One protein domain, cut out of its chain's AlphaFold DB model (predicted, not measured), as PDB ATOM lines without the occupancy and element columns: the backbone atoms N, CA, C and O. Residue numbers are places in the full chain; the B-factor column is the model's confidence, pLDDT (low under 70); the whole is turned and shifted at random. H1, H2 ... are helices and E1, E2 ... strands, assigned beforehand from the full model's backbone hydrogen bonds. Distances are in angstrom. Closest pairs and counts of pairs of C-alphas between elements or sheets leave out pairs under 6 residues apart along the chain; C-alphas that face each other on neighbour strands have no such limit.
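AT A GLANCE: This is residues 307 to 364 and 392 to 416 of the 965 residues of the protein "ATPase AAA" of Micractinium conductrix (UniProt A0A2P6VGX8). There is little regular structure here: a small sheet of three parallel strands in the order E1, E2, E3 amid long loops, with the longer helix H2 set off from it and the tiny H1 grazing it. The printed part has 83 residues, 28 of them in named elements, mixed helices and strands, running E1, H1, E2, H2, E3. It is compact, with a radius of gyration of the C-alphas of 12.2 A, and spans 37 by 28 by 22 A.

HOW THE PARTS SIT: Look first at inner strand E2, residues 341 to 345. E1, residues 309 to 312, is parallel to it at 10 degrees, with N 311 and O 343 2.8 A apart. E3, residues 395 to 398, is parallel to E2 at 14 degrees, with N 344 and O 397 2.8 A apart. H1, residues 321 to 324, only grazes the sheet with residues 322 to 323; E1, H1 and E2 form a strand-helix-strand unit, parallel neighbour strands with a helix between, its crossover right-handed. H2, residues 354 to 364, is not on the sheet but near H1; its O i to N i+4 pairs are each within hydrogen-bond range, while H1 is too short for one.

IN THESE COORDINATES: Find C-alpha 309 at (159.374, 205.894, 143.270), where E1 begins; E3 ends at C-alpha 398, (167.407, 209.368, 149.979). From first to last C-alpha E2 runs 12.7 A and H2 15.4 A.

THE WHOLE: Residues 365 to 391 are cut out; C-alphas 364 and 392 are 11.0 A apart. The link from H1 to E2 is long. Confidence is under 70 in 23 residues, among them 334 to 340.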
ATOM      1  N   LEU A 307     154.220 207.778 140.335       41.84
ATOM      2  CA  LEU A 307     155.055 206.848 141.054       41.84
ATOM      3  C   LEU A 307     156.012 207.753 141.825       41.84
ATOM      4  O   LEU A 307     157.078 208.115 141.331       41.84
ATOM      5  N   ASP A 308     155.613 208.139 143.038       46.22
ATOM      6  CA  ASP A 308     156.586 208.387 144.092       46.22
ATOM      7  C   ASP A 308     157.410 207.102 144.137       46.22
ATOM      8  O   ASP A 308     156.947 206.085 144.654       46.22
ATOM      9  N   GLY A 309     158.565 207.087 143.472       57.38
ATOM     10  CA  GLY A 309     159.374 205.894 143.270       57.38
ATOM     11  C   GLY A 309     160.020 205.477 144.585       57.38
ATOM     12  O   GLY A 309     161.222 205.637 144.769       57.38
ATOM     13  N   ILE A 310     159.215 205.023 145.541       68.88
ATOM     14  CA  ILE A 310     159.633 204.675 146.888       68.88
ATOM     15  C   ILE A 310     160.195 203.261 146.848       68.88
ATOM     16  O   ILE A 310     159.461 202.286 146.708       68.88
ATOM     17  N   VAL A 311     161.510 203.147 146.993       78.69
ATOM     18  CA  VAL A 311     162.230 201.875 146.976       78.69
ATOM     19  C   VAL A 311     162.917 201.669 148.317       78.69
ATOM     20  O   VAL A 311     163.811 202.418 148.699       78.69
ATOM     21  N   ASP A 312     162.530 200.610 149.019       80.44
ATOM     22  CA  ASP A 312     163.227 200.130 150.210       80.44
ATOM     23  C   ASP A 312     164.554 199.458 149.819       80.44
ATOM     24  O   ASP A 312     164.570 198.339 149.302       80.44
ATOM     25  N   CYS A 313     165.691 200.096 150.108       83.06
ATOM     26  CA  CYS A 313     167.006 199.619 149.669       83.06
ATOM     27  C   CYS A 313     167.418 198.266 150.269       83.06
ATOM     28  O   CYS A 313     168.229 197.561 149.676       83.06
ATOM     29  N   TRP A 314     166.843 197.870 151.407       77.38
ATOM     30  CA  TRP A 314     167.076 196.548 152.000       77.38
ATOM     31  C   TRP A 314     166.437 195.400 151.197       77.38
ATOM     32  O   TRP A 314     166.779 194.242 151.427       77.38
ATOM     33  N   ARG A 315     165.500 195.701 150.283       78.12
ATOM     34  CA  ARG A 315     164.845 194.718 149.400       78.12
ATOM     35  C   ARG A 315     165.552 194.542 148.057       78.12
ATOM     36  O   ARG A 315     165.111 193.718 147.260       78.12
ATOM     37  N   LEU A 316     166.595 195.326 147.783       78.69
ATOM     38  CA  LEU A 316     167.334 195.246 146.527       78.69
ATOM     39  C   LEU A 316     168.117 193.933 146.449       78.69
ATOM     40  O   LEU A 316     168.736 193.501 147.419       78.69
ATOM     41  N   ASP A 317     168.105 193.323 145.270       78.31
ATOM     42  CA  ASP A 317     169.002 192.232 144.914       78.31
ATOM     43  C   ASP A 317     170.438 192.747 144.720       78.31
ATOM     44  O   ASP A 317     170.665 193.945 144.546       78.31
ATOM     45  N   ASP A 318     171.428 191.847 144.691       76.12
ATOM     46  CA  ASP A 318     172.856 192.208 144.579       76.12
ATOM     47  C   ASP A 318     173.193 193.061 143.343       76.12
ATOM     48  O   ASP A 318     174.222 193.736 143.308       76.12
ATOM     49  N   LYS A 319     172.330 193.024 142.321       71.00
ATOM     50  CA  LYS A 319     172.463 193.779 141.069       71.00
ATOM     51  C   LYS A 319     171.531 194.989 140.983       71.00
ATOM     52  O   LYS A 319     171.582 195.691 139.980       71.00
ATOM     53  N   ALA A 320     170.681 195.210 141.989       74.38
ATOM     54  CA  ALA A 320     169.623 196.217 142.006       74.38
ATOM     55  C   ALA A 320     168.884 196.314 140.661       74.38
ATOM     56  O   ALA A 320     168.751 197.391 140.077       74.38
ATOM     57  N   THR A 321     168.401 195.175 140.159       75.31
ATOM     58  CA  THR A 321     167.731 195.066 138.850       75.31
ATOM     59  C   THR A 321     166.503 195.964 138.743       75.31
ATOM     60  O   THR A 321     166.170 196.419 137.654       75.31
ATOM     61  N   VAL A 322     165.868 196.283 139.871       74.12
ATOM     62  CA  VAL A 322     164.767 197.254 139.959       74.12
ATOM     63  C   VAL A 322     165.239 198.684 139.648       74.12
ATOM     64  O   VAL A 322     164.543 199.429 138.963       74.12
ATOM     65  N   LEU A 323     166.434 199.075 140.101       76.50
ATOM     66  CA  LEU A 323     166.980 200.421 139.881       76.50
ATOM     67  C   LEU A 323     167.644 200.558 138.509       76.50
ATOM     68  O   LEU A 323     167.374 201.522 137.797       76.50
ATOM     69  N   PHE A 324     168.486 199.593 138.129       77.12
ATOM     70  CA  PHE A 324     169.309 199.673 136.914       77.12
ATOM     71  C   PHE A 324     168.711 198.946 135.705       77.12
ATOM     72  O   PHE A 324     169.092 199.232 134.572       77.12
ATOM     73  N   GLY A 325     167.740 198.057 135.916       72.75
ATOM     74  CA  GLY A 325     167.146 197.236 134.864       72.75
ATOM     75  C   GLY A 325     167.866 195.901 134.678       72.75
ATOM     76  O   GLY A 325     168.870 195.594 135.323       72.75
ATOM     77  N   SER A 326     167.333 195.066 133.788       67.00
ATOM     78  CA  SER A 326     167.949 193.789 133.413       67.00
ATOM     79  C   SER A 326     167.633 193.452 131.960       67.00
ATOM     80  O   SER A 326     166.470 193.278 131.585       67.00
ATOM     81  N   GLY A 327     168.671 193.353 131.125       69.38
ATOM     82  CA  GLY A 327     168.536 193.020 129.707       69.38
ATOM     83  C   GLY A 327     167.646 194.016 128.956       69.38
ATOM     84  O   GLY A 327     168.048 195.148 128.725       69.38
ATOM     85  N   LYS A 328     166.440 193.580 128.562       53.81
ATOM     86  CA  LYS A 328     165.446 194.406 127.846       53.81
ATOM     87  C   LYS A 328     164.534 195.232 128.768       53.81
ATOM     88  O   LYS A 328     163.770 196.047 128.261       53.81
ATOM     89  N   LYS A 329     164.565 195.013 130.091       56.19
ATOM     90  CA  LYS A 329     163.765 195.783 131.059       56.19
ATOM     91  C   LYS A 329     164.540 197.016 131.515       56.19
ATOM     92  O   LYS A 329     165.635 196.870 132.060       56.19
ATOM     93  N   LEU A 330     163.957 198.195 131.314       60.84
ATOM     94  CA  LEU A 330     164.483 199.466 131.810       60.84
ATOM     95  C   LEU A 330     164.381 199.521 133.342       60.84
ATOM     96  O   LEU A 330     163.371 199.111 133.909       60.84
ATOM     97  N   GLY A 331     165.428 200.012 134.003       69.62
ATOM     98  CA  GLY A 331     165.410 200.270 135.443       69.62
ATOM     99  C   GLY A 331     164.753 201.601 135.787       69.62
ATOM    100  O   GLY A 331     164.684 202.492 134.941       69.62
ATOM    101  N   LEU A 332     164.329 201.759 137.044       75.31
ATOM    102  CA  LEU A 332     163.686 202.985 137.531       75.31
ATOM    103  C   LEU A 332     164.553 204.247 137.375       75.31
ATOM    104  O   LEU A 332     164.006 205.331 137.209       75.31
ATOM    105  N   LEU A 333     165.887 204.122 137.395       72.88
ATOM    106  CA  LEU A 333     166.792 205.256 137.156       72.88
ATOM    107  C   LEU A 333     166.751 205.742 135.703       72.88
ATOM    108  O   LEU A 333     166.877 206.931 135.441       72.88
ATOM    109  N   HIS A 334     166.554 204.827 134.760       67.12
ATOM    110  CA  HIS A 334     166.596 205.115 133.327       67.12
ATOM    111  C   HIS A 334     165.202 205.274 132.721       67.12
ATOM    112  O   HIS A 334     165.061 205.360 131.502       67.12
ATOM    113  N   TRP A 335     164.164 205.280 133.555       62.66
ATOM    114  CA  TRP A 335     162.791 205.391 133.101       62.66
ATOM    115  C   TRP A 335     162.514 206.817 132.587       62.66
ATOM    116  O   TRP A 335     162.734 207.777 133.328       62.66
ATOM    117  N   PRO A 336     162.077 206.997 131.324       53.00
ATOM    118  CA  PRO A 336     161.959 208.315 130.708       53.00
ATOM    119  C   PRO A 336     160.737 209.059 131.260       53.00
ATOM    120  O   PRO A 336     159.652 208.973 130.693       53.00
ATOM    121  N   MET A 337     160.902 209.789 132.367       52.44
ATOM    122  CA  MET A 337     159.859 210.661 132.929       52.44
ATOM    123  C   MET A 337     160.460 212.013 133.345       52.44
ATOM    124  O   MET A 337     161.127 212.102 134.382       52.44
ATOM    125  N   PRO A 338     160.229 213.093 132.581       50.38
ATOM    126  CA  PRO A 338     160.570 214.441 133.020       50.38
ATOM    127  C   PRO A 338     159.823 214.785 134.325       50.38
ATOM    128  O   PRO A 338     158.601 214.752 134.362       50.38
ATOM    129  N   GLY A 339     160.541 215.123 135.403       55.84
ATOM    130  CA  GLY A 339     159.945 215.673 136.635       55.84
ATOM    131  C   GLY A 339     159.588 214.686 137.760       55.84
ATOM    132  O   GLY A 339     159.135 215.127 138.814       55.84
ATOM    133  N   CYS A 340     159.834 213.383 137.603       64.88
ATOM    134  CA  CYS A 340     159.552 212.394 138.654       64.88
ATOM    135  C   CYS A 340     160.514 212.465 139.850       64.88
ATOM    136  O   CYS A 340     161.680 212.836 139.702       64.88
ATOM    137  N   THR A 341     160.034 212.061 141.037       73.00
ATOM    138  CA  THR A 341     160.851 211.923 142.255       73.00
ATOM    139  C   THR A 341     160.995 210.450 142.657       73.00
ATOM    140  O   THR A 341     160.013 209.769 142.936       73.00
ATOM    141  N   LEU A 342     162.233 209.962 142.726       80.25
ATOM    142  CA  LEU A 342     162.598 208.638 143.229       80.25
ATOM    143  C   LEU A 342     162.999 208.755 144.706       80.25
ATOM    144  O   LEU A 342     163.926 209.492 145.041       80.25
ATOM    145  N   VAL A 343     162.334 208.025 145.599       83.31
ATOM    146  CA  VAL A 343     162.619 208.023 147.038       83.31
ATOM    147  C   VAL A 343     163.288 206.710 147.443       83.31
ATOM    148  O   VAL A 343     162.658 205.664 147.510       83.31
ATOM    149  N   LEU A 344     164.569 206.750 147.785       86.81
ATOM    150  CA  LEU A 344     165.311 205.585 148.264       86.81
ATOM    151  C   LEU A 344     165.284 205.531 149.795       86.81
ATOM    152  O   LEU A 344     165.842 206.396 150.477       86.81
ATOM    153  N   ILE A 345     164.625 204.516 150.353       87.81
ATOM    154  CA  ILE A 345     164.511 204.314 151.797       87.81
ATOM    155  C   ILE A 345     165.668 203.463 152.317       87.81
ATOM    156  O   ILE A 345     165.946 202.390 151.792       87.81
ATOM    157  N   ASP A 346     166.309 203.918 153.395       88.25
ATOM    158  CA  ASP A 346     167.408 203.222 154.068       88.25
ATOM    159  C   ASP A 346     168.589 202.866 153.145       88.25
ATOM    160  O   ASP A 346     169.082 201.741 153.158       88.25
ATOM    161  N   VAL A 347     169.118 203.834 152.389       88.06
ATOM    162  CA  VAL A 347     170.192 203.594 151.397       88.06
ATOM    163  C   VAL A 347     171.455 202.939 151.987       88.06
ATOM    164  O   VAL A 347     172.107 202.133 151.335       88.06
ATOM    165  N   HIS A 348     171.758 203.188 153.264       86.50
ATOM    166  CA  HIS A 348     172.824 202.516 154.023       86.50
ATOM    167  C   HIS A 348     172.661 200.986 154.173       86.50
ATOM    168  O   HIS A 348     173.622 200.311 154.537       86.50
ATOM    169  N   LYS A 349     171.464 200.439 153.922       87.38
ATOM    170  CA  LYS A 349     171.161 198.995 153.926       87.38
ATOM    171  C   LYS A 349     171.213 198.372 152.525       87.38
ATOM    172  O   LYS A 349     170.929 197.183 152.402       87.38
ATOM    173  N   ALA A 350     171.538 199.143 151.484       86.38
ATOM    174  CA  ALA A 350     171.703 198.612 150.133       86.38
ATOM    175  C   ALA A 350     172.863 197.595 150.067       86.38
ATOM    176  O   ALA A 350     173.830 197.722 150.828       86.38
ATOM    177  N   PRO A 351     172.819 196.620 149.139       85.81
ATOM    178  CA  PRO A 351     173.942 195.723 148.898       85.81
ATOM    179  C   PRO A 351     175.232 196.511 148.601       85.81
ATOM    180  O   PRO A 351     175.193 197.498 147.862       85.81
ATOM    181  N   PRO A 352     176.401 196.090 149.119       82.06
ATOM    182  CA  PRO A 352     177.643 196.859 148.994       82.06
ATOM    183  C   PRO A 352     178.103 197.043 147.539       82.06
ATOM    184  O   PRO A 352     178.818 197.996 147.245       82.06
ATOM    185  N   ALA A 353     177.667 196.170 146.625       81.06
ATOM    186  CA  ALA A 353     177.930 196.287 145.191       81.06
ATOM    187  C   ALA A 353     177.128 197.414 144.504       81.06
ATOM    188  O   ALA A 353     177.534 197.899 143.454       81.06
ATOM    189  N   VAL A 354     176.008 197.844 145.095       84.56
ATOM    190  CA  VAL A 354     175.058 198.803 144.504       84.56
ATOM    191  C   VAL A 354     175.449 200.253 144.793       84.56
ATOM    192  O   VAL A 354     175.251 201.120 143.948       84.56
ATOM    193  N   LEU A 355     176.037 200.526 145.960       84.94
ATOM    194  CA  LEU A 355     176.456 201.872 146.371       84.94
ATOM    195  C   LEU A 355     177.405 202.572 145.378       84.94
ATOM    196  O   LEU A 355     177.086 203.698 144.999       84.94
ATOM    197  N   PRO A 356     178.509 201.951 144.906       83.12
ATOM    198  CA  PRO A 356     179.405 202.603 143.949       83.12
ATOM    199  C   PRO A 356     178.759 202.803 142.570       83.12
ATOM    200  O   PRO A 356     179.085 203.757 141.874       83.12
ATOM    201  N   LEU A 357     177.822 201.932 142.175       81.25
ATOM    202  CA  LEU A 357     177.067 202.095 140.928       81.25
ATOM    203  C   LEU A 357     176.114 203.289 141.015       81.25
ATOM    204  O   LEU A 357     176.013 204.075 140.079       81.25
ATOM    205  N   LEU A 358     175.439 203.449 142.155       82.19
ATOM    206  CA  LEU A 358     174.540 204.572 142.391       82.19
ATOM    207  C   LEU A 358     175.301 205.902 142.488       82.19
ATOM    208  O   LEU A 358     174.828 206.909 141.975       82.19
ATOM    209  N   GLU A 359     176.478 205.905 143.121       83.94
ATOM    210  CA  GLU A 359     177.383 207.061 143.154       83.94
ATOM    211  C   GLU A 359     177.807 207.470 141.741       83.94
ATOM    212  O   GLU A 359     177.670 208.638 141.384       83.94
ATOM    213  N   HIS A 360     178.218 206.503 140.915       79.62
ATOM    214  CA  HIS A 360     178.626 206.756 139.537       79.62
ATOM    215  C   HIS A 360     177.503 207.362 138.684       79.62
ATOM    216  O   HIS A 360     177.734 208.336 137.973       79.62
ATOM    217  N   GLU A 361     176.280 206.835 138.772       76.12
ATOM    218  CA  GLU A 361     175.134 207.385 138.032       76.12
ATOM    219  C   GLU A 361     174.774 208.805 138.488       76.12
ATOM    220  O   GLU A 361     174.499 209.674 137.661       76.12
ATOM    221  N   VAL A 362     174.819 209.081 139.796       76.38
ATOM    222  CA  VAL A 362     174.569 210.428 140.341       76.38
ATOM    223  C   VAL A 362     175.663 211.414 139.915       76.38
ATOM    224  O   VAL A 362     175.356 212.554 139.568       76.38
ATOM    225  N   GLU A 363     176.926 210.986 139.901       74.06
ATOM    226  CA  GLU A 363     178.057 211.793 139.441       74.06
ATOM    227  C   GLU A 363     177.957 212.094 137.940       74.06
ATOM    228  O   GLU A 363     178.105 213.246 137.530       74.06
ATOM    229  N   LEU A 364     177.610 211.096 137.123       65.94
ATOM    230  CA  LEU A 364     177.361 211.273 135.691       65.94
ATOM    231  C   LEU A 364     176.196 212.236 135.420       65.94
ATOM    232  O   LEU A 364     176.284 213.044 134.496       65.94
ATOM    233  N   MET A 392     166.734 212.139 131.230       54.56
ATOM    234  CA  MET A 392     166.995 213.026 132.355       54.56
ATOM    235  C   MET A 392     166.700 212.250 133.649       54.56
ATOM    236  O   MET A 392     165.594 211.733 133.803       54.56
ATOM    237  N   LEU A 393     167.683 212.114 134.543       61.25
ATOM    238  CA  LEU A 393     167.504 211.359 135.788       61.25
ATOM    239  C   LEU A 393     166.400 211.997 136.655       61.25
ATOM    240  O   LEU A 393     166.329 213.228 136.743       61.25
ATOM    241  N   PRO A 394     165.547 211.188 137.316       70.12
ATOM    242  CA  PRO A 394     164.529 211.704 138.220       70.12
ATOM    243  C   PRO A 394     165.177 212.381 139.433       70.12
ATOM    244  O   PRO A 394     166.312 212.087 139.814       70.12
ATOM    245  N   ARG A 395     164.436 213.267 140.102       75.38
ATOM    246  CA  ARG A 395     164.865 213.852 141.376       75.38
ATOM    247  C   ARG A 395     164.999 212.742 142.415       75.38
ATOM    248  O   ARG A 395     164.014 212.093 142.738       75.38
ATOM    249  N   ILE A 396     166.178 212.554 143.003       80.56
ATOM    250  CA  ILE A 396     166.390 211.494 143.998       80.56
ATOM    251  C   ILE A 396     166.312 212.064 145.421       80.56
ATOM    252  O   ILE A 396     167.028 213.003 145.771       80.56
ATOM    253  N   ILE A 397     165.459 211.485 146.264       85.31
ATOM    254  CA  ILE A 397     165.414 211.718 147.711       85.31
ATOM    255  C   ILE A 397     165.875 210.440 148.401       85.31
ATOM    256  O   ILE A 397     165.301 209.382 148.200       85.31
ATOM    257  N   MET A 398     166.894 210.527 149.248       87.19
ATOM    258  CA  MET A 398     167.407 209.368 149.979       87.19
ATOM    259  C   MET A 398     167.159 209.531 151.477       87.19
ATOM    260  O   MET A 398     167.296 210.627 152.023       87.19
ATOM    261  N   THR A 399     166.845 208.432 152.160       90.25
ATOM    262  CA  THR A 399     166.820 208.376 153.626       90.25
ATOM    263  C   THR A 399     167.868 207.390 154.136       90.25
ATOM    264  O   THR A 399     168.129 206.353 153.526       90.25
ATOM    265  N   ALA A 400     168.507 207.727 155.255       87.81
ATOM    266  CA  ALA A 400     169.499 206.881 155.907       87.81
ATOM    267  C   ALA A 400     169.464 207.092 157.423       87.81
ATOM    268  O   ALA A 400     169.214 208.203 157.897       87.81
ATOM    269  N   GLU A 401     169.746 206.035 158.184       84.19
ATOM    270  CA  GLU A 401     169.896 206.117 159.644       84.19
ATOM    271  C   GLU A 401     171.315 206.564 160.051       84.19
ATOM    272  O   GLU A 401     171.513 207.096 161.145       84.19
ATOM    273  N   SER A 402     172.297 206.378 159.163       81.31
ATOM    274  CA  SER A 402     173.707 206.728 159.352       81.31
ATOM    275  C   SER A 402     174.247 207.547 158.182       81.31
ATOM    276  O   SER A 402     173.648 207.581 157.108       81.31
ATOM    277  N   ASP A 403     175.397 208.193 158.385       79.75
ATOM    278  CA  ASP A 403     176.093 208.853 157.282       79.75
ATOM    279  C   ASP A 403     176.568 207.810 156.255       79.75
ATOM    280  O   ASP A 403     176.994 206.714 156.630       79.75
ATOM    281  N   VAL A 404     176.466 208.147 154.970       82.31
ATOM    282  CA  VAL A 404     176.841 207.279 153.847       82.31
ATOM    283  C   VAL A 404     177.910 208.016 153.040       82.31
ATOM    284  O   VAL A 404     177.564 208.913 152.268       82.31
ATOM    285  N   PRO A 405     179.203 207.673 153.221       80.06
ATOM    286  CA  PRO A 405     180.317 208.420 152.633       80.06
ATOM    287  C   PRO A 405     180.236 208.589 151.110       80.06
ATOM    288  O   PRO A 405     180.605 209.650 150.616       80.06
ATOM    289  N   ALA A 406     179.684 207.598 150.400       76.62
ATOM    290  CA  ALA A 406     179.514 207.596 148.940       76.62
ATOM    291  C   ALA A 406     178.720 208.802 148.396       76.62
ATOM    292  O   ALA A 406     178.880 209.193 147.251       76.62
ATOM    293  N   PHE A 407     177.873 209.440 149.214       78.31
ATOM    294  CA  PHE A 407     177.047 210.576 148.779       78.31
ATOM    295  C   PHE A 407     177.429 211.897 149.459       78.31
ATOM    296  O   PHE A 407     176.661 212.860 149.427       78.31
ATOM    297  N   ALA A 408     178.601 211.973 150.099       72.31
ATOM    298  CA  ALA A 408     179.017 213.157 150.853       72.31
ATOM    299  C   ALA A 408     179.117 214.425 149.981       72.31
ATOM    300  O   ALA A 408     178.785 215.512 150.457       72.31
ATOM    301  N   ASN A 409     179.509 214.272 148.711       68.38
ATOM    302  CA  ASN A 409     179.784 215.374 147.784       68.38
ATOM    303  C   ASN A 409     178.542 215.902 147.041       68.38
ATOM    304  O   ASN A 409     178.584 217.005 146.505       68.38
ATOM    305  N   PHE A 410     177.428 215.160 147.040       64.94
ATOM    306  CA  PHE A 410     176.256 215.438 146.190       64.94
ATOM    307  C   PHE A 410     174.983 215.802 146.983       64.94
ATOM    308  O   PHE A 410     173.877 215.762 146.446       64.94
ATOM    309  N   ARG A 411     175.098 216.132 148.282       64.81
ATOM    310  CA  ARG A 411     173.937 216.192 149.193       64.81
ATOM    311  C   ARG A 411     173.490 217.597 149.602       64.81
ATOM    312  O   ARG A 411     174.268 218.394 150.118       64.81
ATOM    313  N   THR A 412     172.174 217.815 149.562       76.88
ATOM    314  CA  THR A 412     171.484 218.734 150.484       76.88
ATOM    315  C   THR A 412     170.923 217.906 151.639       76.88
ATOM    316  O   THR A 412     169.893 217.249 151.503       76.88
ATOM    317  N   ALA A 413     171.626 217.876 152.773       76.81
ATOM    318  CA  ALA A 413     171.252 217.033 153.907       76.81
ATOM    319  C   ALA A 413     170.171 217.692 154.783       76.81
ATOM    320  O   ALA A 413     170.413 218.723 155.412       76.81
ATOM    321  N   ILE A 414     169.001 217.055 154.895       81.88
ATOM    322  CA  ILE A 414     167.950 217.452 155.842       81.88
ATOM    323  C   ILE A 414     167.996 216.513 157.049       81.88
ATOM    324  O   ILE A 414     167.599 215.351 156.980       81.88
ATOM    325  N   LYS A 415     168.473 217.021 158.189       78.81
ATOM    326  CA  LYS A 415     168.534 216.244 159.431       78.81
ATOM    327  C   LYS A 415     167.173 216.229 160.125       78.81
ATOM    328  O   LYS A 415     166.766 217.219 160.731       78.81
ATOM    329  N   VAL A 416     166.496 215.081 160.105       82.25
ATOM    330  CA  VAL A 416     165.253 214.885 160.863       82.25
ATOM    331  C   VAL A 416     165.582 214.708 162.347       82.25
ATOM    332  O   VAL A 416     166.254 213.756 162.747       82.25
TER     333      VAL A 416